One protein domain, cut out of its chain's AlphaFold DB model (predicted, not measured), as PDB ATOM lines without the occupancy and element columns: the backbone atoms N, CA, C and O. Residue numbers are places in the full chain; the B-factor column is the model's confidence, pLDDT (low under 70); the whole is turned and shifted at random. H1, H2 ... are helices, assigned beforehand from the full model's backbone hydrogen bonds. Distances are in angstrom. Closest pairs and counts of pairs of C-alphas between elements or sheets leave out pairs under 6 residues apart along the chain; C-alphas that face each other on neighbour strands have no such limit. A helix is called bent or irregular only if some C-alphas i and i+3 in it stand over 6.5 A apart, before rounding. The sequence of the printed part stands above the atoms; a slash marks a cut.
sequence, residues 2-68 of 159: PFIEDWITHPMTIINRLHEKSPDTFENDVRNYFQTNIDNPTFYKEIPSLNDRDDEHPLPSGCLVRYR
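AT A GLANCE: This is residues 2 to 68 of the 159 residues of the protein "Hypothetical protein" of Adineta steineri (UniProt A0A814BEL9). Two helices, H1 and H2, make a hairpin that opens as a V, with the short helix H3 turning off at a corner beyond the far end of H2. After H3 a long loop swings out, with residues 53 to 58 sticking out, and folds back toward the body. The printed part has 67 residues with three named helices, in the order H1, H2, H3, and no named strand; the class is all helix, though under half of the residues, 33 of 67, are in named elements. The whole is only just loose, close to compact, with a radius of gyration of the C-alphas of 13.2 A, and it spans 41 by 28 by 23 A.

IN THESE COORDINATES: Start at Pro 2, whose C-alpha is at (-8.065, -7.580, -0.522), and go on to C-alpha 11 at (9.330, -3.525, 1.779), where H1 begins. H1 holds residues 11 to 21 and is 15.6 A long from first to last C-alpha. Next comes H2, residues 23 to 38, the longest helix by residues, 22.8 A from first to last C-alpha. Look near its beginning: H2 is irregular, with C-alphas 24 and 27 standing 8.1 A apart, where about 5 A is found in a regular helix. H3 follows with residues 41 to 46, 9.0 A long; find its last C-alpha, 46, at (4.429, -10.458, 12.571).

HOW THE PARTS SIT: Begin with the helical hairpin of H1 and H2, which touch and run opposite ways. Their closest C-alphas are those of His 19 and Phe 26, 5.3 A apart, and H2 touches H1 with residues 26 to 30 alone. Their lines stand at a steep tilt of 38 degrees, only just steep. Farther along, H2 and H3 only just touch, with 3 pairs of C-alphas within 8 A, and only at the corner by their link. Residues 37 to 38 alone of H2 take part, and the closest C-alphas are those of Ile 38 and Tyr 44, 5.1 A apart. H2 and H3 are about perpendicular, at 85 degrees. H1 and H3 are apart. In the backbone, every O i to N i+4 pair of H1 is within hydrogen-bond range; in H2 10 of 12 are, and in H3 0 of 2, beside 2 of 3 O i to N i+3 pairs.

THE WHOLE: The two C-alphas farthest apart are those of Asp 24 and Glu 56, at 42.0 A. The printed part has no cut, and the links H1 to H2 and H2 to H3 are tight. Past H3, residues 47 to 68 hold no named element, and within them residues 53 to 58 stand free. The mean pLDDT of the printed part is 87.1; look for values under 70 at residues 2 to 4 and 54 to 55.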
ATOM      1  N   PRO A   2      -8.949  -8.722  -0.365       35.75
ATOM      2  CA  PRO A   2      -8.065  -7.580  -0.522       35.75
ATOM      3  C   PRO A   2      -6.626  -8.095  -0.451       35.75
ATOM      4  O   PRO A   2      -6.286  -8.881   0.430       35.75
ATOM      5  N   PHE A   3      -5.828  -7.730  -1.446       42.94
ATOM      6  CA  PHE A   3      -4.413  -8.055  -1.542       42.94
ATOM      7  C   PHE A   3      -3.716  -7.360  -0.363       42.94
ATOM      8  O   PHE A   3      -3.570  -6.140  -0.380       42.94
ATOM      9  N   ILE A   4      -3.393  -8.096   0.707       59.59
ATOM     10  CA  ILE A   4      -2.523  -7.565   1.762       59.59
ATOM     11  C   ILE A   4      -1.177  -7.316   1.093       59.59
ATOM     12  O   ILE A   4      -0.551  -8.235   0.571       59.59
ATOM     13  N   GLU A   5      -0.790  -6.050   1.026       74.50
ATOM     14  CA  GLU A   5       0.515  -5.655   0.523       74.50
ATOM     15  C   GLU A   5       1.599  -6.267   1.406       74.50
ATOM     16  O   GLU A   5       1.578  -6.105   2.622       74.50
ATOM     17  N   ASP A   6       2.545  -6.974   0.797       86.50
ATOM     18  CA  ASP A   6       3.616  -7.646   1.524       86.50
ATOM     19  C   ASP A   6       4.765  -6.676   1.839       86.50
ATOM     20  O   ASP A   6       5.820  -6.666   1.204       86.50
ATOM     21  N   TRP A   7       4.523  -5.803   2.815       92.31
ATOM     22  CA  TRP A   7       5.483  -4.799   3.278       92.31
ATOM     23  C   TRP A   7       6.528  -5.364   4.253       92.31
ATOM     24  O   TRP A   7       7.510  -4.682   4.541       92.31
ATOM     25  N   ILE A   8       6.340  -6.595   4.749       92.06
ATOM     26  CA  ILE A   8       7.291  -7.258   5.651       92.06
ATOM     27  C   ILE A   8       8.359  -7.987   4.842       92.06
ATOM     28  O   ILE A   8       9.545  -7.774   5.087       92.06
ATOM     29  N   THR A   9       7.990  -8.827   3.871       91.62
ATOM     30  CA  THR A   9       8.993  -9.590   3.114       91.62
ATOM     31  C   THR A   9       9.521  -8.828   1.897       91.62
ATOM     32  O   THR A   9      10.679  -9.020   1.533       91.62
ATOM     33  N   HIS A  10       8.737  -7.895   1.335       91.88
ATOM     34  CA  HIS A  10       9.126  -7.076   0.179       91.88
ATOM     35  C   HIS A  10       8.921  -5.556   0.404       91.88
ATOM     36  O   HIS A  10       8.268  -4.888  -0.410       91.88
ATOM     37  N   PRO A  11       9.512  -4.948   1.456       93.19
ATOM     38  CA  PRO A  11       9.330  -3.525   1.779       93.19
ATOM     39  C   PRO A  11       9.741  -2.584   0.638       93.19
ATOM     40  O   PRO A  11       9.116  -1.540   0.434       93.19
ATOM     41  N   MET A  12      10.752  -2.961  -0.153       90.19
ATOM     42  CA  MET A  12      11.241  -2.149  -1.272       90.19
ATOM     43  C   MET A  12      10.186  -1.909  -2.357       90.19
ATOM     44  O   MET A  12      10.217  -0.867  -3.009       90.19
ATOM     45  N   THR A  13       9.231  -2.823  -2.540       90.06
ATOM     46  CA  THR A  13       8.124  -2.638  -3.491       90.06
ATOM     47  C   THR A  13       7.238  -1.468  -3.069       90.06
ATOM     48  O   THR A  13       6.856  -0.639  -3.894       90.06
ATOM     49  N   ILE A  14       6.961  -1.360  -1.768       92.81
ATOM     50  CA  ILE A  14       6.165  -0.269  -1.200       92.81
ATOM     51  C   ILE A  14       6.929   1.046  -1.279       92.81
ATOM     52  O   ILE A  14       6.370   2.049  -1.717       92.81
ATOM     53  N   ILE A  15       8.210   1.028  -0.910       92.62
ATOM     54  CA  ILE A  15       9.086   2.201  -0.954       92.62
ATOM     55  C   ILE A  15       9.168   2.756  -2.380       92.62
ATOM     56  O   ILE A  15       8.914   3.940  -2.579       92.62
ATOM     57  N   ASN A  16       9.452   1.920  -3.383       90.12
ATOM     58  CA  ASN A  16       9.542   2.376  -4.773       90.12
ATOM     59  C   ASN A  16       8.212   2.943  -5.275       90.12
ATOM     60  O   ASN A  16       8.192   4.008  -5.877       90.12
ATOM     61  N   ARG A  17       7.087   2.305  -4.945       90.88
ATOM     62  CA  ARG A  17       5.768   2.827  -5.312       90.88
ATOM     63  C   ARG A  17       5.459   4.176  -4.655       90.88
ATOM     64  O   ARG A  17       4.850   5.038  -5.283       90.88
ATOM     65  N   LEU A  18       5.831   4.364  -3.387       92.62
ATOM     66  CA  LEU A  18       5.668   5.653  -2.704       92.62
ATOM     67  C   LEU A  18       6.558   6.726  -3.342       92.62
ATOM     68  O   LEU A  18       6.100   7.851  -3.527       92.62
ATOM     69  N   HIS A  19       7.779   6.358  -3.737       90.50
ATOM     70  CA  HIS A  19       8.694   7.235  -4.464       90.50
ATOM     71  C   HIS A  19       8.117   7.664  -5.820       90.50
ATOM     72  O   HIS A  19       8.105   8.848  -6.127       90.50
ATOM     73  N   GLU A  20       7.577   6.722  -6.600       88.56
ATOM     74  CA  GLU A  20       6.938   6.995  -7.897       88.56
ATOM     75  C   GLU A  20       5.701   7.893  -7.765       88.56
ATOM     76  O   GLU A  20       5.436   8.724  -8.632       88.56
ATOM     77  N   LYS A  21       4.928   7.730  -6.685       89.44
ATOM     78  CA  LYS A  21       3.692   8.488  -6.463       89.44
ATOM     79  C   LYS A  21       3.956   9.937  -6.053       89.44
ATOM     80  O   LYS A  21       3.271  10.832  -6.549       89.44
ATOM     81  N   SER A  22       4.886  10.145  -5.125       88.25
ATOM     82  CA  SER A  22       5.129  11.450  -4.506       88.25
ATOM     83  C   SER A  22       6.621  11.652  -4.196       88.25
ATOM     84  O   SER A  22       7.019  11.526  -3.036       88.25
ATOM     85  N   PRO A  23       7.460  11.994  -5.190       84.19
ATOM     86  CA  PRO A  23       8.894  12.195  -4.969       84.19
ATOM     87  C   PRO A  23       9.201  13.260  -3.901       84.19
ATOM     88  O   PRO A  23      10.054  13.049  -3.044       84.19
ATOM     89  N   ASP A  24       8.450  14.368  -3.892       86.12
ATOM     90  CA  ASP A  24       8.702  15.516  -3.005       86.12
ATOM     91  C   ASP A  24       8.386  15.238  -1.523       86.12
ATOM     92  O   ASP A  24       9.008  15.809  -0.628       86.12
ATOM     93  N   THR A  25       7.415  14.361  -1.241       90.38
ATOM     94  CA  THR A  25       6.998  13.987   0.128       90.38
ATOM     95  C   THR A  25       7.408  12.570   0.512       90.38
ATOM     96  O   THR A  25       7.070  12.107   1.604       90.38
ATOM     97  N   PHE A  26       8.182  11.906  -0.350       90.00
ATOM     98  CA  PHE A  26       8.552  10.496  -0.276       90.00
ATOM     99  C   PHE A  26       8.994  10.055   1.120       90.00
ATOM    100  O   PHE A  26       8.508   9.053   1.643       90.00
ATOM    101  N   GLU A  27       9.896  10.803   1.758       90.25
ATOM    102  CA  GLU A  27      10.437  10.404   3.059       90.25
ATOM    103  C   GLU A  27       9.380  10.390   4.162       90.25
ATOM    104  O   GLU A  27       9.360   9.487   5.002       90.25
ATOM    105  N   ASN A  28       8.498  11.388   4.151       94.38
ATOM    106  CA  ASN A  28       7.411  11.481   5.113       94.38
ATOM    107  C   ASN A  28       6.358  10.410   4.829       94.38
ATOM    108  O   ASN A  28       5.862   9.798   5.768       94.38
ATOM    109  N   ASP A  29       6.073  10.126   3.559       94.75
ATOM    110  CA  ASP A  29       5.115   9.093   3.167       94.75
ATOM    111  C   ASP A  29       5.602   7.691   3.553       94.75
ATOM    112  O   ASP A  29       4.833   6.908   4.116       94.75
ATOM    113  N   VAL A  30       6.889   7.390   3.345       94.44
ATOM    114  CA  VAL A  30       7.514   6.145   3.821       94.44
ATOM    115  C   VAL A  30       7.448   6.079   5.343       94.44
ATOM    116  O   VAL A  30       6.942   5.097   5.885       94.44
ATOM    117  N   ARG A  31       7.890   7.129   6.050       95.06
ATOM    118  CA  ARG A  31       7.843   7.161   7.519       95.06
ATOM    119  C   ARG A  31       6.427   6.905   8.031       95.06
ATOM    120  O   ARG A  31       6.243   6.034   8.871       95.06
ATOM    121  N   ASN A  32       5.434   7.610   7.501       96.06
ATOM    122  CA  ASN A  32       4.044   7.498   7.934       96.06
ATOM    123  C   ASN A  32       3.460   6.109   7.644       96.06
ATOM    124  O   ASN A  32       2.792   5.543   8.513       96.06
ATOM    125  N   TYR A  33       3.728   5.541   6.461       95.06
ATOM    126  CA  TYR A  33       3.253   4.204   6.096       95.06
ATOM    127  C   TYR A  33       3.799   3.144   7.055       95.06
ATOM    128  O   TYR A  33       3.030   2.375   7.631       95.06
ATOM    129  N   PHE A  34       5.119   3.102   7.256       95.12
ATOM    130  CA  PHE A  34       5.723   2.090   8.122       95.12
ATOM    131  C   PHE A  34       5.383   2.335   9.593       95.12
ATOM    132  O   PHE A  34       5.039   1.379  10.281       95.12
ATOM    133  N   GLN A  35       5.372   3.586  10.066       95.56
ATOM    134  CA  GLN A  35       5.006   3.908  11.448       95.56
ATOM    135  C   GLN A  35       3.574   3.462  11.772       95.56
ATOM    136  O   GLN A  35       3.367   2.770  12.760       95.56
ATOM    137  N   THR A  36       2.604   3.750  10.897       95.12
ATOM    138  CA  THR A  36       1.201   3.332  11.093       95.12
ATOM    139  C   THR A  36       1.065   1.812  11.216       95.12
ATOM    140  O   THR A  36       0.283   1.315  12.027       95.12
ATOM    141  N   ASN A  37       1.830   1.060  10.421       93.56
ATOM    142  CA  ASN A  37       1.812  -0.400  10.473       93.56
ATOM    143  C   ASN A  37       2.559  -0.954  11.696       93.56
ATOM    144  O   ASN A  37       2.094  -1.913  12.305       93.56
ATOM    145  N   ILE A  38       3.681  -0.344  12.082       94.44
ATOM    146  CA  ILE A  38       4.483  -0.727  13.255       94.44
ATOM    147  C   ILE A  38       3.730  -0.431  14.559       94.44
ATOM    148  O   ILE A  38       3.803  -1.227  15.491       94.44
ATOM    149  N   ASP A  39       2.974   0.664  14.618       94.81
ATOM    150  CA  ASP A  39       2.178   1.038  15.792       94.81
ATOM    151  C   ASP A  39       0.982   0.105  16.014       94.81
ATOM    152  O   ASP A  39       0.438   0.043  17.118       94.81
ATOM    153  N   ASN A  40       0.574  -0.658  14.993       93.56
ATOM    154  CA  ASN A  40      -0.440  -1.691  15.139       93.56
ATOM    155  C   ASN A  40       0.165  -2.935  15.827       93.56
ATOM    156  O   ASN A  40       0.966  -3.645  15.212       93.56
ATOM    157  N   PRO A  41      -0.262  -3.296  17.055       92.81
ATOM    158  CA  PRO A  41       0.333  -4.409  17.801       92.81
ATOM    159  C   PRO A  41       0.177  -5.777  17.131       92.81
ATOM    160  O   PRO A  41       0.923  -6.703  17.449       92.81
ATOM    161  N   THR A  42      -0.813  -5.928  16.247       91.12
ATOM    162  CA  THR A  42      -1.041  -7.165  15.489       91.12
ATOM    163  C   THR A  42       0.075  -7.347  14.468       91.12
ATOM    164  O   THR A  42       0.782  -8.347  14.493       91.12
ATOM    165  N   PHE A  43       0.298  -6.318  13.653       90.81
ATOM    166  CA  PHE A  43       1.329  -6.293  12.623       90.81
ATOM    167  C   PHE A  43       2.740  -6.272  13.206       90.81
ATOM    168  O   PHE A  43       3.617  -6.982  12.723       90.81
ATOM    169  N   TYR A  44       2.960  -5.546  14.304       91.44
ATOM    170  CA  TYR A  44       4.254  -5.508  14.987       91.44
ATOM    171  C   TYR A  44       4.776  -6.905  15.363       91.44
ATOM    172  O   TYR A  44       5.972  -7.185  15.245       91.44
ATOM    173  N   LYS A  45       3.879  -7.798  15.807       90.75
ATOM    174  CA  LYS A  45       4.222  -9.176  16.192       90.75
ATOM    175  C   LYS A  45       4.599 -10.054  15.000       90.75
ATOM    176  O   LYS A  45       5.353 -11.004  15.191       90.75
ATOM    177  N   GLU A  46       4.101  -9.740  13.807       90.88
ATOM    178  CA  GLU A  46       4.429 -10.458  12.571       90.88
ATOM    179  C   GLU A  46       5.828 -10.101  12.056       90.88
ATOM    180  O   GLU A  46       6.474 -10.930  11.414       90.88
ATOM    181  N   ILE A  47       6.337  -8.903  12.377       92.81
ATOM    182  CA  ILE A  47       7.692  -8.506  11.985       92.81
ATOM    183  C   ILE A  47       8.702  -9.405  12.717       92.81
ATOM    184  O   ILE A  47       8.730  -9.424  13.960       92.81
ATOM    185  N   PRO A  48       9.567 -10.128  11.989       92.06
ATOM    186  CA  PRO A  48      10.526 -11.038  12.592       92.06
ATOM    187  C   PRO A  48      11.578 -10.290  13.418       92.06
ATOM    188  O   PRO A  48      12.097  -9.258  13.004       92.06
ATOM    189  N   SER A  49      11.901 -10.834  14.590       90.19
ATOM    190  CA  SER A  49      12.964 -10.338  15.471       90.19
ATOM    191  C   SER A  49      14.276 -11.043  15.142       90.19
ATOM    192  O   SER A  49      14.318 -12.270  15.196       90.19
ATOM    193  N   LEU A  50      15.347 -10.300  14.853       88.19
ATOM    194  CA  LEU A  50      16.694 -10.873  14.712       88.19
ATOM    195  C   LEU A  50      17.219 -11.465  16.032       88.19
ATOM    196  O   LEU A  50      18.122 -12.291  16.009       88.19
ATOM    197  N   ASN A  51      16.657 -11.077  17.182       85.69
ATOM    198  CA  ASN A  51      17.105 -11.547  18.497       85.69
ATOM    199  C   ASN A  51      16.529 -12.906  18.915       85.69
ATOM    200  O   ASN A  51      17.055 -13.520  19.841       85.69
ATOM    201  N   ASP A  52      15.425 -13.337  18.301       80.75
ATOM    202  CA  ASP A  52      14.698 -14.562  18.666       80.75
ATOM    203  C   ASP A  52      14.844 -15.656  17.585       80.75
ATOM    204  O   ASP A  52      14.001 -16.545  17.498       80.75
ATOM    205  N   ARG A  53      15.850 -15.556  16.705       71.00
ATOM    206  CA  ARG A  53      16.003 -16.426  15.529       71.00
ATOM    207  C   ARG A  53      17.069 -17.494  15.742       71.00
ATOM    208  O   ARG A  53      18.194 -17.174  16.110       71.00
ATOM    209  N   ASP A  54      16.695 -18.723  15.406       66.81
ATOM    210  CA  ASP A  54      17.600 -19.859  15.265       66.81
ATOM    211  C   ASP A  54      18.072 -19.983  13.804       66.81
ATOM    212  O   ASP A  54      17.343 -19.632  12.869       66.81
ATOM    213  N   ASP A  55      19.277 -20.520  13.605       67.69
ATOM    214  CA  ASP A  55      19.950 -20.620  12.297       67.69
ATOM    215  C   ASP A  55      19.198 -21.488  11.263       67.69
ATOM    216  O   ASP A  55      19.485 -21.436  10.067       67.69
ATOM    217  N   GLU A  56      18.209 -22.276  11.696       70.50
ATOM    218  CA  GLU A  56      17.454 -23.209  10.847       70.50
ATOM    219  C   GLU A  56      16.483 -22.522   9.870       70.50
ATOM    220  O   GLU A  56      16.100 -23.115   8.861       70.50
ATOM    221  N   HIS A  57      16.083 -21.273  10.137       75.62
ATOM    222  CA  HIS A  57      15.079 -20.557   9.340       75.62
ATOM    223  C   HIS A  57      15.607 -19.187   8.887       75.62
ATOM    224  O   HIS A  57      15.229 -18.151   9.465       75.62
ATOM    225  N   PRO A  58      16.474 -19.155   7.853       79.81
ATOM    226  CA  PRO A  58      17.078 -17.918   7.380       79.81
ATOM    227  C   PRO A  58      16.009 -16.947   6.875       79.81
ATOM    228  O   PRO A  58      15.013 -17.329   6.257       79.81
ATOM    229  N   LEU A  59      16.217 -15.663   7.158       85.50
ATOM    230  CA  LEU A  59      15.363 -14.599   6.649       85.50
ATOM    231  C   LEU A  59      15.680 -14.318   5.176       85.50
ATOM    232  O   LEU A  59      16.854 -14.330   4.795       85.50
ATOM    233  N   PRO A  60      14.661 -14.035   4.346       86.19
ATOM    234  CA  PRO A  60      14.907 -13.559   2.997       86.19
ATOM    235  C   PRO A  60      15.663 -12.225   3.044       86.19
ATOM    236  O   PRO A  60      15.423 -11.378   3.905       86.19
ATOM    237  N   SER A  61      16.589 -12.033   2.107       86.56
ATOM    238  CA  SER A  61      17.322 -10.771   1.998       86.56
ATOM    239  C   SER A  61      16.365  -9.616   1.686       86.56
ATOM    240  O   SER A  61      15.439  -9.770   0.892       86.56
ATOM    241  N   GLY A  62      16.598  -8.457   2.304       88.06
ATOM    242  CA  GLY A  62      15.815  -7.246   2.056       88.06
ATOM    243  C   GLY A  62      14.438  -7.204   2.726       88.06
ATOM    244  O   GLY A  62      13.665  -6.298   2.420       88.06
ATOM    245  N   CYS A  63      14.121  -8.134   3.634       91.81
ATOM    246  CA  CYS A  63      12.899  -8.059   4.433       91.81
ATOM    247  C   CYS A  63      13.022  -7.076   5.606       91.81
ATOM    248  O   CYS A  63      14.110  -6.812   6.121       91.81
ATOM    249  N   LEU A  64      11.882  -6.587   6.083       93.75
ATOM    250  CA  LEU A  64      11.795  -5.793   7.297       93.75
ATOM    251  C   LEU A  64      11.967  -6.686   8.533       93.75
ATOM    252  O   LEU A  64      11.335  -7.734   8.656       93.75
ATOM    253  N   VAL A  65      12.793  -6.236   9.476       93.12
ATOM    254  CA  VAL A  65      13.075  -6.949  10.725       93.12
ATOM    255  C   VAL A  65      13.023  -5.998  11.914       93.12
ATOM    256  O   VAL A  65      13.232  -4.794  11.783       93.12
ATOM    257  N   ARG A  66      12.790  -6.554  13.101       93.12
ATOM    258  CA  ARG A  66      13.036  -5.888  14.381       93.12
ATOM    259  C   ARG A  66      14.385  -6.346  14.908       93.12
ATOM    260  O   ARG A  66      14.684  -7.539  14.893       93.12
ATOM    261  N   TYR A  67      15.177  -5.412  15.412       91.50
ATOM    262  CA  TYR A  67      16.442  -5.734  16.051       91.50
ATOM    263  C   TYR A  67      16.633  -4.883  17.299       91.50
ATOM    264  O   TYR A  67      16.615  -3.656  17.243       91.50
ATOM    265  N   ARG A  68      16.793  -5.554  18.437       91.25
ATOM    266  CA  ARG A  68      17.209  -4.973  19.706       91.25
ATOM    267  C   ARG A  68      18.717  -5.146  19.833       91.25
ATOM    268  O   ARG A  68      19.222  -6.265  19.835       91.25
TER     269      ARG A  68